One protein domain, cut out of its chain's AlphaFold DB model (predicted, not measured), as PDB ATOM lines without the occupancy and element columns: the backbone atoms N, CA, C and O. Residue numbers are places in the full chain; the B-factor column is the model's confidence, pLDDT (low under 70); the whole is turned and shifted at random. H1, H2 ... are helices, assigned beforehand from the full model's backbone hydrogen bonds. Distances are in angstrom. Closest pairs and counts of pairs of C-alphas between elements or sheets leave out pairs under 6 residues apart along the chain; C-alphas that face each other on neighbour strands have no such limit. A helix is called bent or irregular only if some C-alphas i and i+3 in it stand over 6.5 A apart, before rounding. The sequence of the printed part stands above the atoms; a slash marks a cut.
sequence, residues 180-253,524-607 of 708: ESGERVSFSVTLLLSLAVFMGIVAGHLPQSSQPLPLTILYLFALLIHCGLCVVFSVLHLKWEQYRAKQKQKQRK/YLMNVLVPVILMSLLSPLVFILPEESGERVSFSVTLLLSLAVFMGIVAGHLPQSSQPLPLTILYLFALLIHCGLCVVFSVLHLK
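This is residues 180 to 253 and 524 to 607 of the 708 residues of an uncharacterized protein of Elysia chlorotica (UniProt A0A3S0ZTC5). Five nearly aligned helices make an elongated bundle in two layers, H1 and H4 in one, H2, H3 and H5 in the other with H3 in the middle; residues 243 to 253 of H2 stick out. The printed part has 158 residues, with H1 to H5 in chain order and no named strand; its class is all helix. It is only just compact, close to loose, with a radius of gyration of the C-alphas of 18.1 A and spans of 64 by 35 by 20 A.

Find C-alpha 184 at (151.968, 183.026, 246.952); from there H1 runs 30.7 A to residue 204. H2, residues 215 to 253, runs 56.3 A. H3, residues 524 to 543, is only just irregular: C-alphas 527 and 530 are 6.8 A apart. H4 is residues 552 to 570; H5, residues 583 to 607, runs 36.2 A to C-alpha 607 at (159.979, 184.934, 268.370).

In the bundle, H3 is the hub and touches the four others; its closest C-alphas to H5 are Ser 539 and Cys 595, 6.4 A. H1 and H2 form a hairpin at 11 degrees. O i to N i+4 pairs are within hydrogen-bond range throughout H1, H2, H4 and H5, and in 9 of 16 in H3.

Residues 254 to 523 are not printed; C-alphas 253 and 524 are 56.4 A apart. The link H4 to H5 is long. Look for pLDDT under 70 at residues 180 to 181, 207 to 211 and 249 to 253.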
ATOM      1  N   GLU A 180     148.783 190.038 249.256       67.12
ATOM      2  CA  GLU A 180     148.134 190.071 250.574       67.12
ATOM      3  C   GLU A 180     147.529 188.711 250.981       67.12
ATOM      4  O   GLU A 180     147.075 188.564 252.112       67.12
ATOM      5  N   SER A 181     147.531 187.709 250.088       69.38
ATOM      6  CA  SER A 181     146.949 186.382 250.353       69.38
ATOM      7  C   SER A 181     147.735 185.523 251.347       69.38
ATOM      8  O   SER A 181     147.142 184.660 251.985       69.38
ATOM      9  N   GLY A 182     149.052 185.726 251.470       71.19
ATOM     10  CA  GLY A 182     149.922 184.887 252.306       71.19
ATOM     11  C   GLY A 182     150.128 183.452 251.796       71.19
ATOM     12  O   GLY A 182     150.644 182.621 252.537       71.19
ATOM     13  N   GLU A 183     149.745 183.147 250.552       77.88
ATOM     14  CA  GLU A 183     149.876 181.804 249.963       77.88
ATOM     15  C   GLU A 183     150.704 181.785 248.663       77.88
ATOM     16  O   GLU A 183     150.776 180.765 247.974       77.88
ATOM     17  N   ARG A 184     151.351 182.896 248.284       82.00
ATOM     18  CA  ARG A 184     151.968 183.026 246.952       82.00
ATOM     19  C   ARG A 184     153.249 182.201 246.820       82.00
ATOM     20  O   ARG A 184     153.456 181.547 245.797       82.00
ATOM     21  N   VAL A 185     154.103 182.199 247.844       79.75
ATOM     22  CA  VAL A 185     155.317 181.363 247.872       79.75
ATOM     23  C   VAL A 185     154.975 179.945 248.328       79.75
ATOM     24  O   VAL A 185     155.532 178.989 247.790       79.75
ATOM     25  N   SER A 186     154.014 179.807 249.247       79.62
ATOM     26  CA  SER A 186     153.398 178.533 249.660       79.62
ATOM     27  C   SER A 186     152.953 177.683 248.454       79.62
ATOM     28  O   SER A 186     153.428 176.556 248.268       79.62
ATOM     29  N   PHE A 187     152.143 178.255 247.554       85.00
ATOM     30  CA  PHE A 187     151.701 177.622 246.308       85.00
ATOM     31  C   PHE A 187     152.872 177.308 245.363       85.00
ATOM     32  O   PHE A 187     152.991 176.181 244.879       85.00
ATOM     33  N   SER A 188     153.784 178.264 245.149       82.81
ATOM     34  CA  SER A 188     154.929 178.097 244.238       82.81
ATOM     35  C   SER A 188     155.887 176.972 244.668       82.81
ATOM     36  O   SER A 188     156.335 176.192 243.826       82.81
ATOM     37  N   VAL A 189     156.154 176.826 245.972       81.25
ATOM     38  CA  VAL A 189     156.947 175.705 246.512       81.25
ATOM     39  C   VAL A 189     156.180 174.392 246.445       81.25
ATOM     40  O   VAL A 189     156.769 173.374 246.091       81.25
ATOM     41  N   THR A 190     154.879 174.394 246.741       86.06
ATOM     42  CA  THR A 190     154.050 173.179 246.665       86.06
ATOM     43  C   THR A 190     154.012 172.622 245.240       86.06
ATOM     44  O   THR A 190     154.109 171.407 245.052       86.06
ATOM     45  N   LEU A 191     153.969 173.499 244.230       87.12
ATOM     46  CA  LEU A 191     154.068 173.138 242.817       87.12
ATOM     47  C   LEU A 191     155.436 172.518 242.470       87.12
ATOM     48  O   LEU A 191     155.505 171.474 241.823       87.12
ATOM     49  N   LEU A 192     156.534 173.124 242.934       85.31
ATOM     50  CA  LEU A 192     157.881 172.589 242.718       85.31
ATOM     51  C   LEU A 192     158.087 171.227 243.405       85.31
ATOM     52  O   LEU A 192     158.623 170.306 242.790       85.31
ATOM     53  N   LEU A 193     157.645 171.091 244.659       81.38
ATOM     54  CA  LEU A 193     157.664 169.841 245.422       81.38
ATOM     55  C   LEU A 193     156.925 168.739 244.672       81.38
ATOM     56  O   LEU A 193     157.487 167.670 244.447       81.38
ATOM     57  N   SER A 194     155.673 168.986 244.293       86.88
ATOM     58  CA  SER A 194     154.858 167.954 243.654       86.88
ATOM     59  C   SER A 194     155.442 167.540 242.303       86.88
ATOM     60  O   SER A 194     155.435 166.351 242.008       86.88
ATOM     61  N   LEU A 195     156.082 168.448 241.556       87.19
ATOM     62  CA  LEU A 195     156.861 168.096 240.364       87.19
ATOM     63  C   LEU A 195     158.130 167.270 240.682       87.19
ATOM     64  O   LEU A 195     158.423 166.319 239.958       87.19
ATOM     65  N   ALA A 196     158.858 167.567 241.766       82.94
ATOM     66  CA  ALA A 196     160.026 166.785 242.198       82.94
ATOM     67  C   ALA A 196     159.649 165.360 242.650       82.94
ATOM     68  O   ALA A 196     160.285 164.385 242.257       82.94
ATOM     69  N   VAL A 197     158.581 165.226 243.442       84.12
ATOM     70  CA  VAL A 197     158.031 163.930 243.873       84.12
ATOM     71  C   VAL A 197     157.478 163.145 242.684       84.12
ATOM     72  O   VAL A 197     157.744 161.952 242.568       84.12
ATOM     73  N   PHE A 198     156.783 163.809 241.758       84.56
ATOM     74  CA  PHE A 198     156.290 163.189 240.530       84.56
ATOM     75  C   PHE A 198     157.433 162.684 239.640       84.56
ATOM     76  O   PHE A 198     157.366 161.560 239.151       84.56
ATOM     77  N   MET A 199     158.516 163.457 239.490       83.38
ATOM     78  CA  MET A 199     159.734 163.012 238.803       83.38
ATOM     79  C   MET A 199     160.328 161.757 239.463       83.38
ATOM     80  O   MET A 199     160.680 160.822 238.751       83.38
ATOM     81  N   GLY A 200     160.379 161.697 240.799       79.12
ATOM     82  CA  GLY A 200     160.826 160.506 241.534       79.12
ATOM     83  C   GLY A 200     159.954 159.269 241.275       79.12
ATOM     84  O   GLY A 200     160.481 158.196 240.997       79.12
ATOM     85  N   ILE A 201     158.626 159.424 241.291       82.50
ATOM     86  CA  ILE A 201     157.670 158.337 240.998       82.50
ATOM     87  C   ILE A 201     157.804 157.863 239.542       82.50
ATOM     88  O   ILE A 201     157.885 156.665 239.285       82.50
ATOM     89  N   VAL A 202     157.877 158.791 238.581       82.06
ATOM     90  CA  VAL A 202     158.055 158.470 237.154       82.06
ATOM     91  C   VAL A 202     159.399 157.779 236.907       82.06
ATOM     92  O   VAL A 202     159.445 156.800 236.166       82.06
ATOM     93  N   ALA A 203     160.475 158.219 237.565       76.50
ATOM     94  CA  ALA A 203     161.779 157.563 237.502       76.50
ATOM     95  C   ALA A 203     161.744 156.130 238.065       76.50
ATOM     96  O   ALA A 203     162.380 155.249 237.493       76.50
ATOM     97  N   GLY A 204     160.966 155.874 239.121       73.69
ATOM     98  CA  GLY A 204     160.776 154.534 239.690       73.69
ATOM     99  C   GLY A 204     160.042 153.540 238.777       73.69
ATOM    100  O   GLY A 204     160.162 152.332 238.975       73.69
ATOM    101  N   HIS A 205     159.327 154.028 237.759       76.19
ATOM    102  CA  HIS A 205     158.669 153.216 236.724       76.19
ATOM    103  C   HIS A 205     159.431 153.173 235.388       76.19
ATOM    104  O   HIS A 205     158.961 152.553 234.432       76.19
ATOM    105  N   LEU A 206     160.595 153.822 235.301       74.81
ATOM    106  CA  LEU A 206     161.457 153.810 234.123       74.81
ATOM    107  C   LEU A 206     162.639 152.846 234.326       74.81
ATOM    108  O   LEU A 206     163.145 152.716 235.441       74.81
ATOM    109  N   PRO A 207     163.114 152.168 233.263       69.94
ATOM    110  CA  PRO A 207     164.310 151.343 233.354       69.94
ATOM    111  C   PRO A 207     165.518 152.215 233.713       69.94
ATOM    112  O   PRO A 207     165.677 153.318 233.187       69.94
ATOM    113  N   GLN A 208     166.402 151.692 234.564       69.12
ATOM    114  CA  GLN A 208     167.596 152.384 235.069       69.12
ATOM    115  C   GLN A 208     168.729 152.439 234.019       69.12
ATOM    116  O   GLN A 208     169.891 152.182 234.316       69.12
ATOM    117  N   SER A 209     168.399 152.763 232.764       68.56
ATOM    118  CA  SER A 209     169.398 153.040 231.729       68.56
ATOM    119  C   SER A 209     169.833 154.500 231.792       68.56
ATOM    120  O   SER A 209     169.007 155.408 231.896       68.56
ATOM    121  N   SER A 210     171.138 154.733 231.665       58.50
ATOM    122  CA  SER A 210     171.697 156.087 231.564       58.50
ATOM    123  C   SER A 210     171.858 156.572 230.121       58.50
ATOM    124  O   SER A 210     172.140 157.752 229.917       58.50
ATOM    125  N   GLN A 211     171.694 155.696 229.122       65.19
ATOM    126  CA  GLN A 211     171.774 156.045 227.701       65.19
ATOM    127  C   GLN A 211     170.771 155.227 226.862       65.19
ATOM    128  O   GLN A 211     170.719 154.007 227.013       65.19
ATOM    129  N   PRO A 212     170.015 155.861 225.945       71.19
ATOM    130  CA  PRO A 212     169.731 157.298 225.872       71.19
ATOM    131  C   PRO A 212     168.742 157.743 226.970       71.19
ATOM    132  O   PRO A 212     167.861 156.985 227.377       71.19
ATOM    133  N   LEU A 213     168.872 158.986 227.447       76.88
ATOM    134  CA  LEU A 213     167.917 159.579 228.394       76.88
ATOM    135  C   LEU A 213     166.606 159.966 227.672       76.88
ATOM    136  O   LEU A 213     166.677 160.621 226.630       76.88
ATOM    137  N   PRO A 214     165.418 159.647 228.224       84.62
ATOM    138  CA  PRO A 214     164.143 160.053 227.636       84.62
ATOM    139  C   PRO A 214     163.973 161.573 227.549       84.62
ATOM    140  O   PRO A 214     164.173 162.295 228.533       84.62
ATOM    141  N   LEU A 215     163.469 162.053 226.410       84.75
ATOM    142  CA  LEU A 215     163.084 163.457 226.207       84.75
ATOM    143  C   LEU A 215     162.045 163.935 227.239       84.75
ATOM    144  O   LEU A 215     162.041 165.101 227.631       84.75
ATOM    145  N   THR A 216     161.202 163.027 227.734       82.94
ATOM    146  CA  THR A 216     160.225 163.284 228.802       82.94
ATOM    147  C   THR A 216     160.870 163.573 230.162       82.94
ATOM    148  O   THR A 216     160.381 164.459 230.863       82.94
ATOM    149  N   ILE A 217     161.997 162.935 230.519       82.69
ATOM    150  CA  ILE A 217     162.773 163.313 231.720       82.69
ATOM    151  C   ILE A 217     163.395 164.700 231.523       82.69
ATOM    152  O   ILE A 217     163.312 165.542 232.413       82.69
ATOM    153  N   LEU A 218     163.970 164.976 230.347       85.19
ATOM    154  CA  LEU A 218     164.577 166.281 230.049       85.19
ATOM    155  C   LEU A 218     163.548 167.429 230.083       85.19
ATOM    156  O   LEU A 218     163.861 168.527 230.542       85.19
ATOM    157  N   TYR A 219     162.302 167.170 229.677       86.44
ATOM    158  CA  TYR A 219     161.196 168.123 229.801       86.44
ATOM    159  C   TYR A 219     160.746 168.328 231.260       86.44
ATOM    160  O   TYR A 219     160.637 169.472 231.706       86.44
ATOM    161  N   LEU A 220     160.568 167.247 232.034       85.44
ATOM    162  CA  LEU A 220     160.308 167.314 233.483       85.44
ATOM    163  C   LEU A 220     161.390 168.125 234.218       85.44
ATOM    164  O   LEU A 220     161.082 168.938 235.086       85.44
ATOM    165  N   PHE A 221     162.653 167.935 233.839       84.81
ATOM    166  CA  PHE A 221     163.817 168.640 234.370       84.81
ATOM    167  C   PHE A 221     163.801 170.141 234.038       84.81
ATOM    168  O   PHE A 221     164.010 170.973 234.922       84.81
ATOM    169  N   ALA A 222     163.489 170.505 232.790       87.62
ATOM    170  CA  ALA A 222     163.338 171.902 232.384       87.62
ATOM    171  C   ALA A 222     162.194 172.602 233.145       87.62
ATOM    172  O   ALA A 222     162.363 173.734 233.604       87.62
ATOM    173  N   LEU A 223     161.064 171.913 233.349       86.94
ATOM    174  CA  LEU A 223     159.965 172.405 234.184       86.94
ATOM    175  C   LEU A 223     160.361 172.537 235.660       86.94
ATOM    176  O   LEU A 223     159.974 173.509 236.303       86.94
ATOM    177  N   LEU A 224     161.166 171.615 236.198       87.75
ATOM    178  CA  LEU A 224     161.639 171.680 237.582       87.75
ATOM    179  C   LEU A 224     162.517 172.921 237.813       87.75
ATOM    180  O   LEU A 224     162.303 173.664 238.772       87.75
ATOM    181  N   ILE A 225     163.445 173.202 236.891       87.75
ATOM    182  CA  ILE A 225     164.252 174.430 236.905       87.75
ATOM    183  C   ILE A 225     163.361 175.671 236.764       87.75
ATOM    184  O   ILE A 225     163.536 176.628 237.517       87.75
ATOM    185  N   HIS A 226     162.385 175.658 235.850       88.44
ATOM    186  CA  HIS A 226     161.439 176.763 235.674       88.44
ATOM    187  C   HIS A 226     160.664 177.064 236.969       88.44
ATOM    188  O   HIS A 226     160.683 178.204 237.431       88.44
ATOM    189  N   CYS A 227     160.075 176.054 237.616       87.44
ATOM    190  CA  CYS A 227     159.384 176.212 238.897       87.44
ATOM    191  C   CYS A 227     160.324 176.732 240.003       87.44
ATOM    192  O   CYS A 227     159.940 177.614 240.772       87.44
ATOM    193  N   GLY A 228     161.576 176.259 240.058       85.56
ATOM    194  CA  GLY A 228     162.591 176.765 240.989       85.56
ATOM    195  C   GLY A 228     162.913 178.248 240.774       85.56
ATOM    196  O   GLY A 228     162.979 179.018 241.735       85.56
ATOM    197  N   LEU A 229     163.028 178.682 239.516       87.56
ATOM    198  CA  LEU A 229     163.170 180.095 239.164       87.56
ATOM    199  C   LEU A 229     161.920 180.902 239.548       87.56
ATOM    200  O   LEU A 229     162.061 181.997 240.086       87.56
ATOM    201  N   CYS A 230     160.709 180.371 239.357       86.38
ATOM    202  CA  CYS A 230     159.467 181.029 239.783       86.38
ATOM    203  C   CYS A 230     159.397 181.241 241.306       86.38
ATOM    204  O   CYS A 230     158.974 182.319 241.738       86.38
ATOM    205  N   VAL A 231     159.886 180.293 242.120       85.56
ATOM    206  CA  VAL A 231     160.037 180.483 243.576       85.56
ATOM    207  C   VAL A 231     161.017 181.627 243.867       85.56
ATOM    208  O   VAL A 231     160.674 182.557 244.599       85.56
ATOM    209  N   VAL A 232     162.211 181.614 243.258       85.62
ATOM    210  CA  VAL A 232     163.231 182.669 243.439       85.62
ATOM    211  C   VAL A 232     162.683 184.049 243.055       85.62
ATOM    212  O   VAL A 232     162.787 184.991 243.844       85.62
ATOM    213  N   PHE A 233     162.047 184.175 241.887       85.81
ATOM    214  CA  PHE A 233     161.434 185.427 241.440       85.81
ATOM    215  C   PHE A 233     160.311 185.888 242.373       85.81
ATOM    216  O   PHE A 233     160.239 187.079 242.661       85.81
ATOM    217  N   SER A 234     159.487 184.984 242.911       83.69
ATOM    218  CA  SER A 234     158.413 185.338 243.852       83.69
ATOM    219  C   SER A 234     158.955 185.875 245.182       83.69
ATOM    220  O   SER A 234     158.500 186.914 245.663       83.69
ATOM    221  N   VAL A 235     159.992 185.236 245.741       83.56
ATOM    222  CA  VAL A 235     160.677 185.708 246.960       83.56
ATOM    223  C   VAL A 235     161.330 187.081 246.734       83.56
ATOM    224  O   VAL A 235     161.256 187.960 247.599       83.56
ATOM    225  N   LEU A 236     161.949 187.298 245.568       84.06
ATOM    226  CA  LEU A 236     162.535 188.591 245.197       84.06
ATOM    227  C   LEU A 236     161.466 189.671 244.956       84.06
ATOM    228  O   LEU A 236     161.665 190.806 245.389       84.06
ATOM    229  N   HIS A 237     160.331 189.326 244.342       83.69
ATOM    230  CA  HIS A 237     159.215 190.240 244.083       83.69
ATOM    231  C   HIS A 237     158.598 190.755 245.388       83.69
ATOM    232  O   HIS A 237     158.536 191.964 245.596       83.69
ATOM    233  N   LEU A 238     158.262 189.862 246.326       80.69
ATOM    234  CA  LEU A 238     157.724 190.243 247.640       80.69
ATOM    235  C   LEU A 238     158.702 191.134 248.426       80.69
ATOM    236  O   LEU A 238     158.305 192.098 249.084       80.69
ATOM    237  N   LYS A 239     160.009 190.860 248.330       80.94
ATOM    238  CA  LYS A 239     161.055 191.701 248.932       80.94
ATOM    239  C   LYS A 239     161.160 193.078 248.259       80.94
ATOM    240  O   LYS A 239     161.397 194.071 248.952       80.94
ATOM    241  N   TRP A 240     160.971 193.149 246.942       80.62
ATOM    242  CA  TRP A 240     160.958 194.393 246.171       80.62
ATOM    243  C   TRP A 240     159.714 195.241 246.460       80.62
ATOM    244  O   TRP A 240     159.855 196.424 246.771       80.62
ATOM    245  N   GLU A 241     158.514 194.656 246.467       80.06
ATOM    246  CA  GLU A 241     157.285 195.382 246.804       80.06
ATOM    247  C   GLU A 241     157.268 195.830 248.265       80.06
ATOM    248  O   GLU A 241     156.884 196.966 248.537       80.06
ATOM    249  N   GLN A 242     157.812 195.054 249.211       74.25
ATOM    250  CA  GLN A 242     158.005 195.562 250.573       74.25
ATOM    251  C   GLN A 242     159.004 196.721 250.653       74.25
ATOM    252  O   GLN A 242     158.785 197.660 251.424       74.25
ATOM    253  N   TYR A 243     160.090 196.701 249.874       76.25
ATOM    254  CA  TYR A 243     160.997 197.846 249.782       76.25
ATOM    255  C   TYR A 243     160.273 199.069 249.197       76.25
ATOM    256  O   TYR A 243     160.327 200.152 249.785       76.25
ATOM    257  N   ARG A 244     159.506 198.885 248.115       76.06
ATOM    258  CA  ARG A 244     158.677 199.923 247.484       76.06
ATOM    259  C   ARG A 244     157.614 200.469 248.443       76.06
ATOM    260  O   ARG A 244     157.451 201.682 248.529       76.06
ATOM    261  N   ALA A 245     156.942 199.618 249.215       75.69
ATOM    262  CA  ALA A 245     155.963 200.003 250.229       75.69
ATOM    263  C   ALA A 245     156.612 200.786 251.380       75.69
ATOM    264  O   ALA A 245     156.068 201.796 251.826       75.69
ATOM    265  N   LYS A 246     157.815 200.393 251.819       74.38
ATOM    266  CA  LYS A 246     158.588 201.113 252.847       74.38
ATOM    267  C   LYS A 246     159.119 202.460 252.342       74.38
ATOM    268  O   LYS A 246     159.172 203.405 253.126       74.38
ATOM    269  N   GLN A 247     159.416 202.596 251.047       70.31
ATOM    270  CA  GLN A 247     159.671 203.903 250.426       70.31
ATOM    271  C   GLN A 247     158.377 204.729 250.297       70.31
ATOM    272  O   GLN A 247     158.365 205.863 250.762       70.31
ATOM    273  N   LYS A 248     157.255 204.163 249.823       70.06
ATOM    274  CA  LYS A 248     155.938 204.839 249.794       70.06
ATOM    275  C   LYS A 248     155.479 205.304 251.186       70.06
ATOM    276  O   LYS A 248     154.902 206.376 251.300       70.06
ATOM    277  N   GLN A 249     155.759 204.557 252.258       68.12
ATOM    278  CA  GLN A 249     155.475 204.992 253.635       68.12
ATOM    279  C   GLN A 249     156.391 206.127 254.112       68.12
ATOM    280  O   GLN A 249     155.917 207.024 254.806       68.12
ATOM    281  N   LYS A 250     157.687 206.113 253.765       64.94
ATOM    282  CA  LYS A 250     158.576 207.256 254.034       64.94
ATOM    283  C   LYS A 250     158.120 208.489 253.269       64.94
ATOM    284  O   LYS A 250     158.034 209.551 253.867       64.94
ATOM    285  N   GLN A 251     157.796 208.328 251.989       59.81
ATOM    286  CA  GLN A 251     157.349 209.402 251.119       59.81
ATOM    287  C   GLN A 251     156.016 209.982 251.606       59.81
ATOM    288  O   GLN A 251     155.973 211.171 251.869       59.81
ATOM    289  N   ARG A 252     155.005 209.161 251.925       58.88
ATOM    290  CA  ARG A 252     153.759 209.638 252.560       58.88
ATOM    291  C   ARG A 252     153.988 210.347 253.895       58.88
ATOM    292  O   ARG A 252     153.273 211.291 254.208       58.88
ATOM    293  N   LYS A 253     154.965 209.923 254.707       57.47
ATOM    294  CA  LYS A 253     155.321 210.631 255.952       57.47
ATOM    295  C   LYS A 253     156.025 211.957 255.688       57.47
ATOM    296  O   LYS A 253     155.719 212.931 256.362       57.47
ATOM    297  N   TYR A 524     170.812 158.526 237.929       85.31
ATOM    298  CA  TYR A 524     170.838 158.995 239.318       85.31
ATOM    299  C   TYR A 524     171.214 160.480 239.435       85.31
ATOM    300  O   TYR A 524     170.732 161.169 240.335       85.31
ATOM    301  N   LEU A 525     172.023 161.015 238.512       86.12
ATOM    302  CA  LEU A 525     172.316 162.452 238.480       86.12
ATOM    303  C   LEU A 525     171.048 163.270 238.208       86.12
ATOM    304  O   LEU A 525     170.755 164.203 238.959       86.12
ATOM    305  N   MET A 526     170.282 162.892 237.179       82.31
ATOM    306  CA  MET A 526     169.061 163.603 236.788       82.31
ATOM    307  C   MET A 526     167.919 163.402 237.788       82.31
ATOM    308  O   MET A 526     167.302 164.380 238.199       82.31
ATOM    309  N   ASN A 527     167.655 162.157 238.199       81.44
ATOM    310  CA  ASN A 527     166.454 161.818 238.968       81.44
ATOM    311  C   ASN A 527     166.638 161.904 240.493       81.44
ATOM    312  O   ASN A 527     165.642 161.956 241.208       81.44
ATOM    313  N   VAL A 528     167.878 161.923 241.008       84.50
ATOM    314  CA  VAL A 528     168.156 162.014 242.457       84.50
ATOM    315  C   VAL A 528     168.925 163.281 242.820       84.50
ATOM    316  O   VAL A 528     168.446 164.055 243.649       84.50
ATOM    317  N   LEU A 529     170.104 163.526 242.233       84.50
ATOM    318  CA  LEU A 529     170.959 164.621 242.713       84.50
ATOM    319  C   LEU A 529     170.424 166.016 242.363       84.50
ATOM    320  O   LEU A 529     170.420 166.881 243.237       84.50
ATOM    321  N   VAL A 530     169.968 166.274 241.131       84.06
ATOM    322  CA  VAL A 530     169.551 167.643 240.762       84.06
ATOM    323  C   VAL A 530     168.287 168.128 241.494       84.06
ATOM    324  O   VAL A 530     168.330 169.261 241.982       84.06
ATOM    325  N   PRO A 531     167.207 167.337 241.676       84.50
ATOM    326  CA  PRO A 531     166.058 167.761 242.483       84.50
ATOM    327  C   PRO A 531     166.453 168.134 243.917       84.50
ATOM    328  O   PRO A 531     166.007 169.149 244.450       84.50
ATOM    329  N   VAL A 532     167.361 167.361 244.514       84.81
ATOM    330  CA  VAL A 532     167.897 167.582 245.864       84.81
ATOM    331  C   VAL A 532     168.751 168.848 245.937       84.81
ATOM    332  O   VAL A 532     168.569 169.657 246.846       84.81
ATOM    333  N   ILE A 533     169.643 169.062 244.965       84.69
ATOM    334  CA  ILE A 533     170.459 170.280 244.876       84.69
ATOM    335  C   ILE A 533     169.552 171.507 244.720       84.69
ATOM    336  O   ILE A 533     169.729 172.484 245.448       84.69
ATOM    337  N   LEU A 534     168.535 171.446 243.852       83.69
ATOM    338  CA  LEU A 534     167.580 172.536 243.659       83.69
ATOM    339  C   LEU A 534     166.823 172.862 244.956       83.69
ATOM    340  O   LEU A 534     166.759 174.027 245.338       83.69
ATOM    341  N   MET A 535     166.320 171.850 245.669       83.00
ATOM    342  CA  MET A 535     165.662 172.043 246.967       83.00
ATOM    343  C   MET A 535     166.611 172.629 248.022       83.00
ATOM    344  O   MET A 535     166.214 173.523 248.771       83.00
ATOM    345  N   SER A 536     167.879 172.196 248.056       84.25
ATOM    346  CA  SER A 536     168.870 172.758 248.985       84.25
ATOM    347  C   SER A 536     169.115 174.252 248.731       84.25
ATOM    348  O   SER A 536     169.116 175.034 249.677       84.25
ATOM    349  N   LEU A 537     169.175 174.679 247.463       84.25
ATOM    350  CA  LEU A 537     169.337 176.086 247.070       84.25
ATOM    351  C   LEU A 537     168.142 176.981 247.454       84.25
ATOM    352  O   LEU A 537     168.283 178.206 247.473       84.25
ATOM    353  N   LEU A 538     166.984 176.403 247.795       84.25
ATOM    354  CA  LEU A 538     165.812 177.143 248.278       84.25
ATOM    355  C   LEU A 538     165.781 177.294 249.809       84.25
ATOM    356  O   LEU A 538     165.176 178.248 250.303       84.25
ATOM    357  N   SER A 539     166.484 176.441 250.565       84.88
ATOM    358  CA  SER A 539     166.587 176.537 252.035       84.88
ATOM    359  C   SER A 539     167.099 177.910 252.527       84.88
ATOM    360  O   SER A 539     166.469 178.507 253.408       84.88
ATOM    361  N   PRO A 540     168.135 178.532 251.918       83.62
ATOM    362  CA  PRO A 540     168.578 179.880 252.288       83.62
ATOM    363  C   PRO A 540     167.510 180.975 252.098       83.62
ATOM    364  O   PRO A 540     167.546 181.998 252.791       83.62
ATOM    365  N   LEU A 541     166.542 180.792 251.188       83.12
ATOM    366  CA  LEU A 541     165.518 181.805 250.890       83.12
ATOM    367  C   LEU A 541     164.566 182.055 252.069       83.12
ATOM    368  O   LEU A 541     164.027 183.162 252.174       83.12
ATOM    369  N   VAL A 542     164.464 181.110 253.018       84.88
ATOM    370  CA  VAL A 542     163.808 181.284 254.330       84.88
ATOM    371  C   VAL A 542     164.229 182.594 255.007       84.88
ATOM    372  O   VAL A 542     163.432 183.219 255.700       84.88
ATOM    373  N   PHE A 543     165.485 183.019 254.841       83.19
ATOM    374  CA  PHE A 543     166.051 184.210 255.489       83.19
ATOM    375  C   PHE A 543     165.974 185.476 254.622       83.19
ATOM    376  O   PHE A 543     166.201 186.577 255.124       83.19
ATOM    377  N   ILE A 544     165.627 185.336 253.339       82.31
ATOM    378  CA  ILE A 544     165.335 186.451 252.431       82.31
ATOM    379  C   ILE A 544     163.863 186.869 252.533       82.31
ATOM    380  O   ILE A 544     163.574 188.064 252.419       82.31
ATOM    381  N   LEU A 545     162.953 185.914 252.753       80.81
ATOM    382  CA  LEU A 545     161.515 186.161 252.816       80.81
ATOM    383  C   LEU A 545     161.142 187.012 254.054       80.81
ATOM    384  O   LEU A 545     161.546 186.683 255.175       80.81
ATOM    385  N   PRO A 546     160.390 188.117 253.889       76.56
ATOM    386  CA  PRO A 546     160.141 189.058 254.973       76.56
ATOM    387  C   PRO A 546     159.143 188.519 256.005       76.56
ATOM    388  O   PRO A 546     158.086 187.996 255.664       76.56
ATOM    389  N   GLU A 547     159.436 188.737 257.288       73.75
ATOM    390  CA  GLU A 547     158.601 188.313 258.426       73.75
ATOM    391  C   GLU A 547     157.174 188.885 258.419       73.75
ATOM    392  O   GLU A 547     156.250 188.242 258.905       73.75
ATOM    393  N   GLU A 548     156.984 190.055 257.808       72.44
ATOM    394  CA  GLU A 548     155.683 190.719 257.641       72.44
ATOM    395  C   GLU A 548     154.727 189.979 256.678       72.44
ATOM    396  O   GLU A 548     153.562 190.344 256.612       72.44
ATOM    397  N   SER A 549     155.194 188.956 255.944       73.56
ATOM    398  CA  SER A 549     154.366 188.155 255.016       73.56
ATOM    399  C   SER A 549     153.614 186.985 255.666       73.56
ATOM    400  O   SER A 549     152.730 186.413 255.042       73.56
ATOM    401  N   GLY A 550     153.992 186.562 256.878       77.56
ATOM    402  CA  GLY A 550     153.480 185.332 257.505       77.56
ATOM    403  C   GLY A 550     154.012 184.020 256.896       77.56
ATOM    404  O   GLY A 550     154.342 183.102 257.648       77.56
ATOM    405  N   GLU A 551     154.205 183.954 255.572       80.31
ATOM    406  CA  GLU A 551     154.539 182.732 254.807       80.31
ATOM    407  C   GLU A 551     155.808 181.996 255.283       80.31
ATOM    408  O   GLU A 551     155.970 180.797 255.060       80.31
ATOM    409  N   ARG A 552     156.733 182.698 255.952       84.12
ATOM    410  CA  ARG A 552     158.098 182.232 256.263       84.12
ATOM    411  C   ARG A 552     158.174 180.889 256.998       84.12
ATOM    412  O   ARG A 552     159.074 180.103 256.701       84.12
ATOM    413  N   VAL A 553     157.270 180.609 257.939       85.62
ATOM    414  CA  VAL A 553     157.255 179.303 258.631       85.62
ATOM    415  C   VAL A 553     156.668 178.222 257.726       85.62
ATOM    416  O   VAL A 553     157.266 177.155 257.633       85.62
ATOM    417  N   SER A 554     155.573 178.518 257.014       85.31
ATOM    418  CA  SER A 554     154.944 177.597 256.054       85.31
ATOM    419  C   SER A 554     155.954 177.142 254.997       85.31
ATOM    420  O   SER A 554     156.257 175.957 254.907       85.31
ATOM    421  N   PHE A 555     156.617 178.090 254.324       85.06
ATOM    422  CA  PHE A 555     157.709 177.838 253.376       85.06
ATOM    423  C   PHE A 555     158.794 176.907 253.950       85.06
ATOM    424  O   PHE A 555     159.200 175.946 253.299       85.06
ATOM    425  N   SER A 556     159.235 177.161 255.190       87.00
ATOM    426  CA  SER A 556     160.273 176.359 255.860       87.00
ATOM    427  C   SER A 556     159.812 174.915 256.127       87.00
ATOM    428  O   SER A 556     160.569 173.969 255.911       87.00
ATOM    429  N   VAL A 557     158.579 174.743 256.613       88.81
ATOM    430  CA  VAL A 557     158.006 173.440 256.993       88.81
ATOM    431  C   VAL A 557     157.639 172.617 255.760       88.81
ATOM    432  O   VAL A 557     157.968 171.434 255.708       88.81
ATOM    433  N   THR A 558     157.037 173.239 254.744       87.19
ATOM    434  CA  THR A 558     156.740 172.598 253.458       87.19
ATOM    435  C   THR A 558     158.022 172.118 252.784       87.19
ATOM    436  O   THR A 558     158.059 170.978 252.329       87.19
ATOM    437  N   LEU A 559     159.106 172.907 252.794       85.38
ATOM    438  CA  LEU A 559     160.398 172.473 252.253       85.38
ATOM    439  C   LEU A 559     160.993 171.283 253.034       85.38
ATOM    440  O   LEU A 559     161.472 170.332 252.417       85.38
ATOM    441  N   LEU A 560     160.910 171.273 254.369       88.81
ATOM    442  CA  LEU A 560     161.365 170.132 255.177       88.81
ATOM    443  C   LEU A 560     160.566 168.852 254.875       88.81
ATOM    444  O   LEU A 560     161.156 167.795 254.648       88.81
ATOM    445  N   LEU A 561     159.233 168.949 254.837       87.88
ATOM    446  CA  LEU A 561     158.354 167.829 254.488       87.88
ATOM    447  C   LEU A 561     158.611 167.343 253.052       87.88
ATOM    448  O   LEU A 561     158.638 166.137 252.813       87.88
ATOM    449  N   SER A 562     158.867 168.268 252.119       84.56
ATOM    450  CA  SER A 562     159.167 167.963 250.715       84.56
ATOM    451  C   SER A 562     160.371 167.035 250.569       84.56
ATOM    452  O   SER A 562     160.303 166.027 249.864       84.56
ATOM    453  N   LEU A 563     161.446 167.342 251.301       85.62
ATOM    454  CA  LEU A 563     162.695 166.600 251.258       85.62
ATOM    455  C   LEU A 563     162.550 165.240 251.949       85.62
ATOM    456  O   LEU A 563     163.081 164.256 251.445       85.62
ATOM    457  N   ALA A 564     161.787 165.159 253.045       88.06
ATOM    458  CA  ALA A 564     161.492 163.895 253.721       88.06
ATOM    459  C   ALA A 564     160.711 162.916 252.821       88.06
ATOM    460  O   ALA A 564     161.076 161.745 252.727       88.06
ATOM    461  N   VAL A 565     159.674 163.394 252.119       87.00
ATOM    462  CA  VAL A 565     158.883 162.568 251.188       87.00
ATOM    463  C   VAL A 565     159.721 162.139 249.982       87.00
ATOM    464  O   VAL A 565     159.744 160.955 249.648       87.00
ATOM    465  N   PHE A 566     160.461 163.065 249.362       83.88
ATOM    466  CA  PHE A 566     161.340 162.744 248.234       83.88
ATOM    467  C   PHE A 566     162.430 161.729 248.622       83.88
ATOM    468  O   PHE A 566     162.645 160.748 247.913       83.88
ATOM    469  N   MET A 567     163.072 161.914 249.781       84.75
ATOM    470  CA  MET A 567     164.069 160.980 250.308       84.75
ATOM    471  C   MET A 567     163.470 159.597 250.594       84.75
ATOM    472  O   MET A 567     164.127 158.596 250.318       84.75
ATOM    473  N   GLY A 568     162.227 159.523 251.084       85.50
ATOM    474  CA  GLY A 568     161.512 158.261 251.291       85.50
ATOM    475  C   GLY A 568     161.250 157.483 249.997       85.50
ATOM    476  O   GLY A 568     161.430 156.269 249.976       85.50
ATOM    477  N   ILE A 569     160.897 158.174 248.907       83.44
ATOM    478  CA  ILE A 569     160.734 157.564 247.573       83.44
ATOM    479  C   ILE A 569     162.087 157.067 247.052       83.44
ATOM    480  O   ILE A 569     162.237 155.905 246.677       83.44
ATOM    481  N   VAL A 570     163.106 157.930 247.084       81.19
ATOM    482  CA  VAL A 570     164.452 157.612 246.587       81.19
ATOM    483  C   VAL A 570     165.127 156.492 247.387       81.19
ATOM    484  O   VAL A 570     165.881 155.713 246.807       81.19
ATOM    485  N   ALA A 571     164.829 156.332 248.680       80.62
ATOM    486  CA  ALA A 571     165.354 155.238 249.501       80.62
ATOM    487  C   ALA A 571     164.975 153.832 248.984       80.62
ATOM    488  O   ALA A 571     165.704 152.880 249.253       80.62
ATOM    489  N   GLY A 572     163.898 153.696 248.199       74.00
ATOM    490  CA  GLY A 572     163.554 152.448 247.504       74.00
ATOM    491  C   GLY A 572     164.453 152.118 246.301       74.00
ATOM    492  O   GLY A 572     164.456 150.980 245.840       74.00
ATOM    493  N   HIS A 573     165.224 153.091 245.805       73.81
ATOM    494  CA  HIS A 573     166.107 152.972 244.636       73.81
ATOM    495  C   HIS A 573     167.599 153.152 244.967       73.81
ATOM    496  O   HIS A 573     168.444 153.053 244.076       73.81
ATOM    497  N   LEU A 574     167.930 153.431 246.231       79.06
ATOM    498  CA  LEU A 574     169.300 153.463 246.738       79.06
ATOM    499  C   LEU A 574     169.689 152.088 247.308       79.06
ATOM    500  O   LEU A 574     168.828 151.369 247.819       79.06
ATOM    501  N   PRO A 575     170.976 151.702 247.245       74.56
ATOM    502  CA  PRO A 575     171.402 150.383 247.692       74.56
ATOM    503  C   PRO A 575     171.228 150.199 249.204       74.56
ATOM    504  O   PRO A 575     171.694 151.004 250.010       74.56
ATOM    505  N   GLN A 576     170.601 149.086 249.588       73.75
ATOM    506  CA  GLN A 576     170.236 148.767 250.972       73.75
ATOM    507  C   GLN A 576     171.393 148.123 251.764       73.75
ATOM    508  O   GLN A 576     171.212 147.092 252.406       73.75
ATOM    509  N   SER A 577     172.589 148.727 251.727       72.44
ATOM    510  CA  SER A 577     173.726 148.322 252.570       72.44
ATOM    511  C   SER A 577     174.051 149.368 253.636       72.44
ATOM    512  O   SER A 577     174.037 150.574 253.386       72.44
ATOM    513  N   SER A 578     174.400 148.888 254.830       72.81
ATOM    514  CA  SER A 578     174.957 149.682 255.929       72.81
ATOM    515  C   SER A 578     176.492 149.704 255.946       72.81
ATOM    516  O   SER A 578     177.078 150.443 256.738       72.81
ATOM    517  N   GLN A 579     177.156 148.899 255.107       74.69
ATOM    518  CA  GLN A 579     178.612 148.739 255.092       74.69
ATOM    519  C   GLN A 579     179.155 148.626 253.652       74.69
ATOM    520  O   GLN A 579     178.853 147.642 252.971       74.69
ATOM    521  N   PRO A 580     179.979 149.586 253.190       77.19
ATOM    522  CA  PRO A 580     180.062 150.973 253.666       77.19
ATOM    523  C   PRO A 580     178.795 151.771 253.298       77.19
ATOM    524  O   PRO A 580     178.123 151.472 252.314       77.19
ATOM    525  N   LEU A 581     178.474 152.811 254.077       83.19
ATOM    526  CA  LEU A 581     177.359 153.719 253.772       83.19
ATOM    527  C   LEU A 581     177.700 154.638 252.579       83.19
ATOM    528  O   LEU A 581     178.693 155.367 252.652       83.19
ATOM    529  N   PRO A 582     176.866 154.690 251.521       88.25
ATOM    530  CA  PRO A 582     177.045 155.609 250.400       88.25
ATOM    531  C   PRO A 582     177.123 157.086 250.814       88.25
ATOM    532  O   PRO A 582     176.254 157.593 251.532       88.25
ATOM    533  N   LEU A 583     178.091 157.824 250.260       86.81
ATOM    534  CA  LEU A 583     178.235 159.273 250.471       86.81
ATOM    535  C   LEU A 583     176.975 160.050 250.053       86.81
ATOM    536  O   LEU A 583     176.616 161.036 250.695       86.81
ATOM    537  N   THR A 584     176.264 159.576 249.025       85.38
ATOM    538  CA  THR A 584     174.978 160.142 248.593       85.38
ATOM    539  C   THR A 584     173.895 160.018 249.676       85.38
ATOM    540  O   THR A 584     173.168 160.981 249.906       85.38
ATOM    541  N   ILE A 585     173.821 158.904 250.418       86.12
ATOM    542  CA  ILE A 585     172.874 158.751 251.542       86.12
ATOM    543  C   ILE A 585     173.227 159.717 252.682       86.12
ATOM    544  O   ILE A 585     172.351 160.402 253.212       86.12
ATOM    545  N   LEU A 586     174.515 159.827 253.024       87.12
ATOM    546  CA  LEU A 586     174.990 160.748 254.063       87.12
ATOM    547  C   LEU A 586     174.708 162.220 253.708       87.12
ATOM    548  O   LEU A 586     174.322 162.997 254.581       87.12
ATOM    549  N   TYR A 587     174.832 162.597 252.431       85.69
ATOM    550  CA  TYR A 587     174.464 163.925 251.931       85.69
ATOM    551  C   TYR A 587     172.961 164.213 252.075       85.69
ATOM    552  O   TYR A 587     172.596 165.278 252.573       85.69
ATOM    553  N   LEU A 588     172.090 163.259 251.723       87.00
ATOM    554  CA  LEU A 588     170.636 163.406 251.879       87.00
ATOM    555  C   LEU A 588     170.231 163.600 253.351       87.00
ATOM    556  O   LEU A 588     169.473 164.519 253.662       87.00
ATOM    557  N   PHE A 589     170.795 162.810 254.274       88.19
ATOM    558  CA  PHE A 589     170.560 162.999 255.712       88.19
ATOM    559  C   PHE A 589     171.092 164.344 256.228       88.19
ATOM    560  O   PHE A 589     170.414 165.008 257.014       88.19
ATOM    561  N   ALA A 590     172.270 164.784 255.772       89.00
ATOM    562  CA  ALA A 590     172.822 166.086 256.145       89.00
ATOM    563  C   ALA A 590     171.931 167.252 255.679       89.00
ATOM    564  O   ALA A 590     171.723 168.201 256.438       89.00
ATOM    565  N   LEU A 591     171.351 167.165 254.476       86.88
ATOM    566  CA  LEU A 591     170.382 168.145 253.979       86.88
ATOM    567  C   LEU A 591     169.066 168.128 254.764       86.88
ATOM    568  O   LEU A 591     168.542 169.193 255.082       86.88
ATOM    569  N   LEU A 592     168.555 166.952 255.139       88.88
ATOM    570  CA  LEU A 592     167.344 166.840 255.956       88.88
ATOM    571  C   LEU A 592     167.526 167.526 257.324       88.88
ATOM    572  O   LEU A 592     166.677 168.313 257.753       88.88
ATOM    573  N   ILE A 593     168.676 167.300 257.971       90.25
ATOM    574  CA  ILE A 593     169.064 167.978 259.218       90.25
ATOM    575  C   ILE A 593     169.224 169.489 258.990       90.25
ATOM    576  O   ILE A 593     168.736 170.283 259.795       90.25
ATOM    577  N   HIS A 594     169.854 169.907 257.888       87.62
ATOM    578  CA  HIS A 594     170.015 171.319 257.539       87.62
ATOM    579  C   HIS A 594     168.664 172.043 257.376       87.62
ATOM    580  O   HIS A 594     168.465 173.112 257.963       87.62
ATOM    581  N   CYS A 595     167.713 171.457 256.643       87.75
ATOM    582  CA  CYS A 595     166.368 172.010 256.497       87.75
ATOM    583  C   CYS A 595     165.650 172.091 257.854       87.75
ATOM    584  O   CYS A 595     165.062 173.125 258.171       87.75
ATOM    585  N   GLY A 596     165.769 171.058 258.699       89.88
ATOM    586  CA  GLY A 596     165.223 171.054 260.060       89.88
ATOM    587  C   GLY A 596     165.779 172.180 260.936       89.88
ATOM    588  O   GLY A 596     165.019 172.894 261.595       89.88
ATOM    589  N   LEU A 597     167.094 172.415 260.883       89.75
ATOM    590  CA  LEU A 597     167.733 173.547 261.558       89.75
ATOM    591  C   LEU A 597     167.221 174.893 261.023       89.75
ATOM    592  O   LEU A 597     166.975 175.801 261.816       89.75
ATOM    593  N   CYS A 598     166.991 175.029 259.713       87.56
ATOM    594  CA  CYS A 598     166.431 176.254 259.137       87.56
ATOM    595  C   CYS A 598     164.994 176.538 259.611       87.56
ATOM    596  O   CYS A 598     164.680 177.701 259.884       87.56
ATOM    597  N   VAL A 599     164.157 175.509 259.815       90.00
ATOM    598  CA  VAL A 599     162.844 175.661 260.479       90.00
ATOM    599  C   VAL A 599     163.010 176.177 261.914       90.00
ATOM    600  O   VAL A 599     162.373 177.157 262.301       90.00
ATOM    601  N   VAL A 600     163.901 175.569 262.707       90.12
ATOM    602  CA  VAL A 600     164.141 175.991 264.101       90.12
ATOM    603  C   VAL A 600     164.645 177.439 264.163       90.12
ATOM    604  O   VAL A 600     164.125 178.246 264.938       90.12
ATOM    605  N   PHE A 601     165.607 177.812 263.315       88.12
ATOM    606  CA  PHE A 601     166.126 179.179 263.255       88.12
ATOM    607  C   PHE A 601     165.089 180.199 262.759       88.12
ATOM    608  O   PHE A 601     165.099 181.333 263.246       88.12
ATOM    609  N   SER A 602     164.175 179.839 261.848       87.38
ATOM    610  CA  SER A 602     163.121 180.761 261.397       87.38
ATOM    611  C   SER A 602     162.104 181.047 262.510       87.38
ATOM    612  O   SER A 602     161.800 182.215 262.768       87.38
ATOM    613  N   VAL A 603     161.684 180.026 263.264       89.38
ATOM    614  CA  VAL A 603     160.800 180.174 264.435       89.38
ATOM    615  C   VAL A 603     161.469 180.988 265.553       89.38
ATOM    616  O   VAL A 603     160.853 181.907 266.102       89.38
ATOM    617  N   LEU A 604     162.742 180.718 265.866       88.44
ATOM    618  CA  LEU A 604     163.497 181.486 266.866       88.44
ATOM    619  C   LEU A 604     163.670 182.959 266.457       88.44
ATOM    620  O   LEU A 604     163.475 183.849 267.288       88.44
ATOM    621  N   HIS A 605     163.964 183.235 265.182       86.44
ATOM    622  CA  HIS A 605     164.059 184.599 264.652       86.44
ATOM    623  C   HIS A 605     162.732 185.358 264.782       86.44
ATOM    624  O   HIS A 605     162.722 186.515 265.206       86.44
ATOM    625  N   LEU A 606     161.608 184.726 264.439       86.62
ATOM    626  CA  LEU A 606     160.284 185.348 264.538       86.62
ATOM    627  C   LEU A 606     159.916 185.651 265.999       86.62
ATOM    628  O   LEU A 606     159.485 186.762 266.307       86.62
ATOM    629  N   LYS A 607     160.176 184.718 266.925       88.06
ATOM    630  CA  LYS A 607     159.979 184.934 268.370       88.06
ATOM    631  C   LYS A 607     160.849 186.080 268.906       88.06
ATOM    632  O   LYS A 607     160.391 186.872 269.734       88.06
TER     633      LYS A 607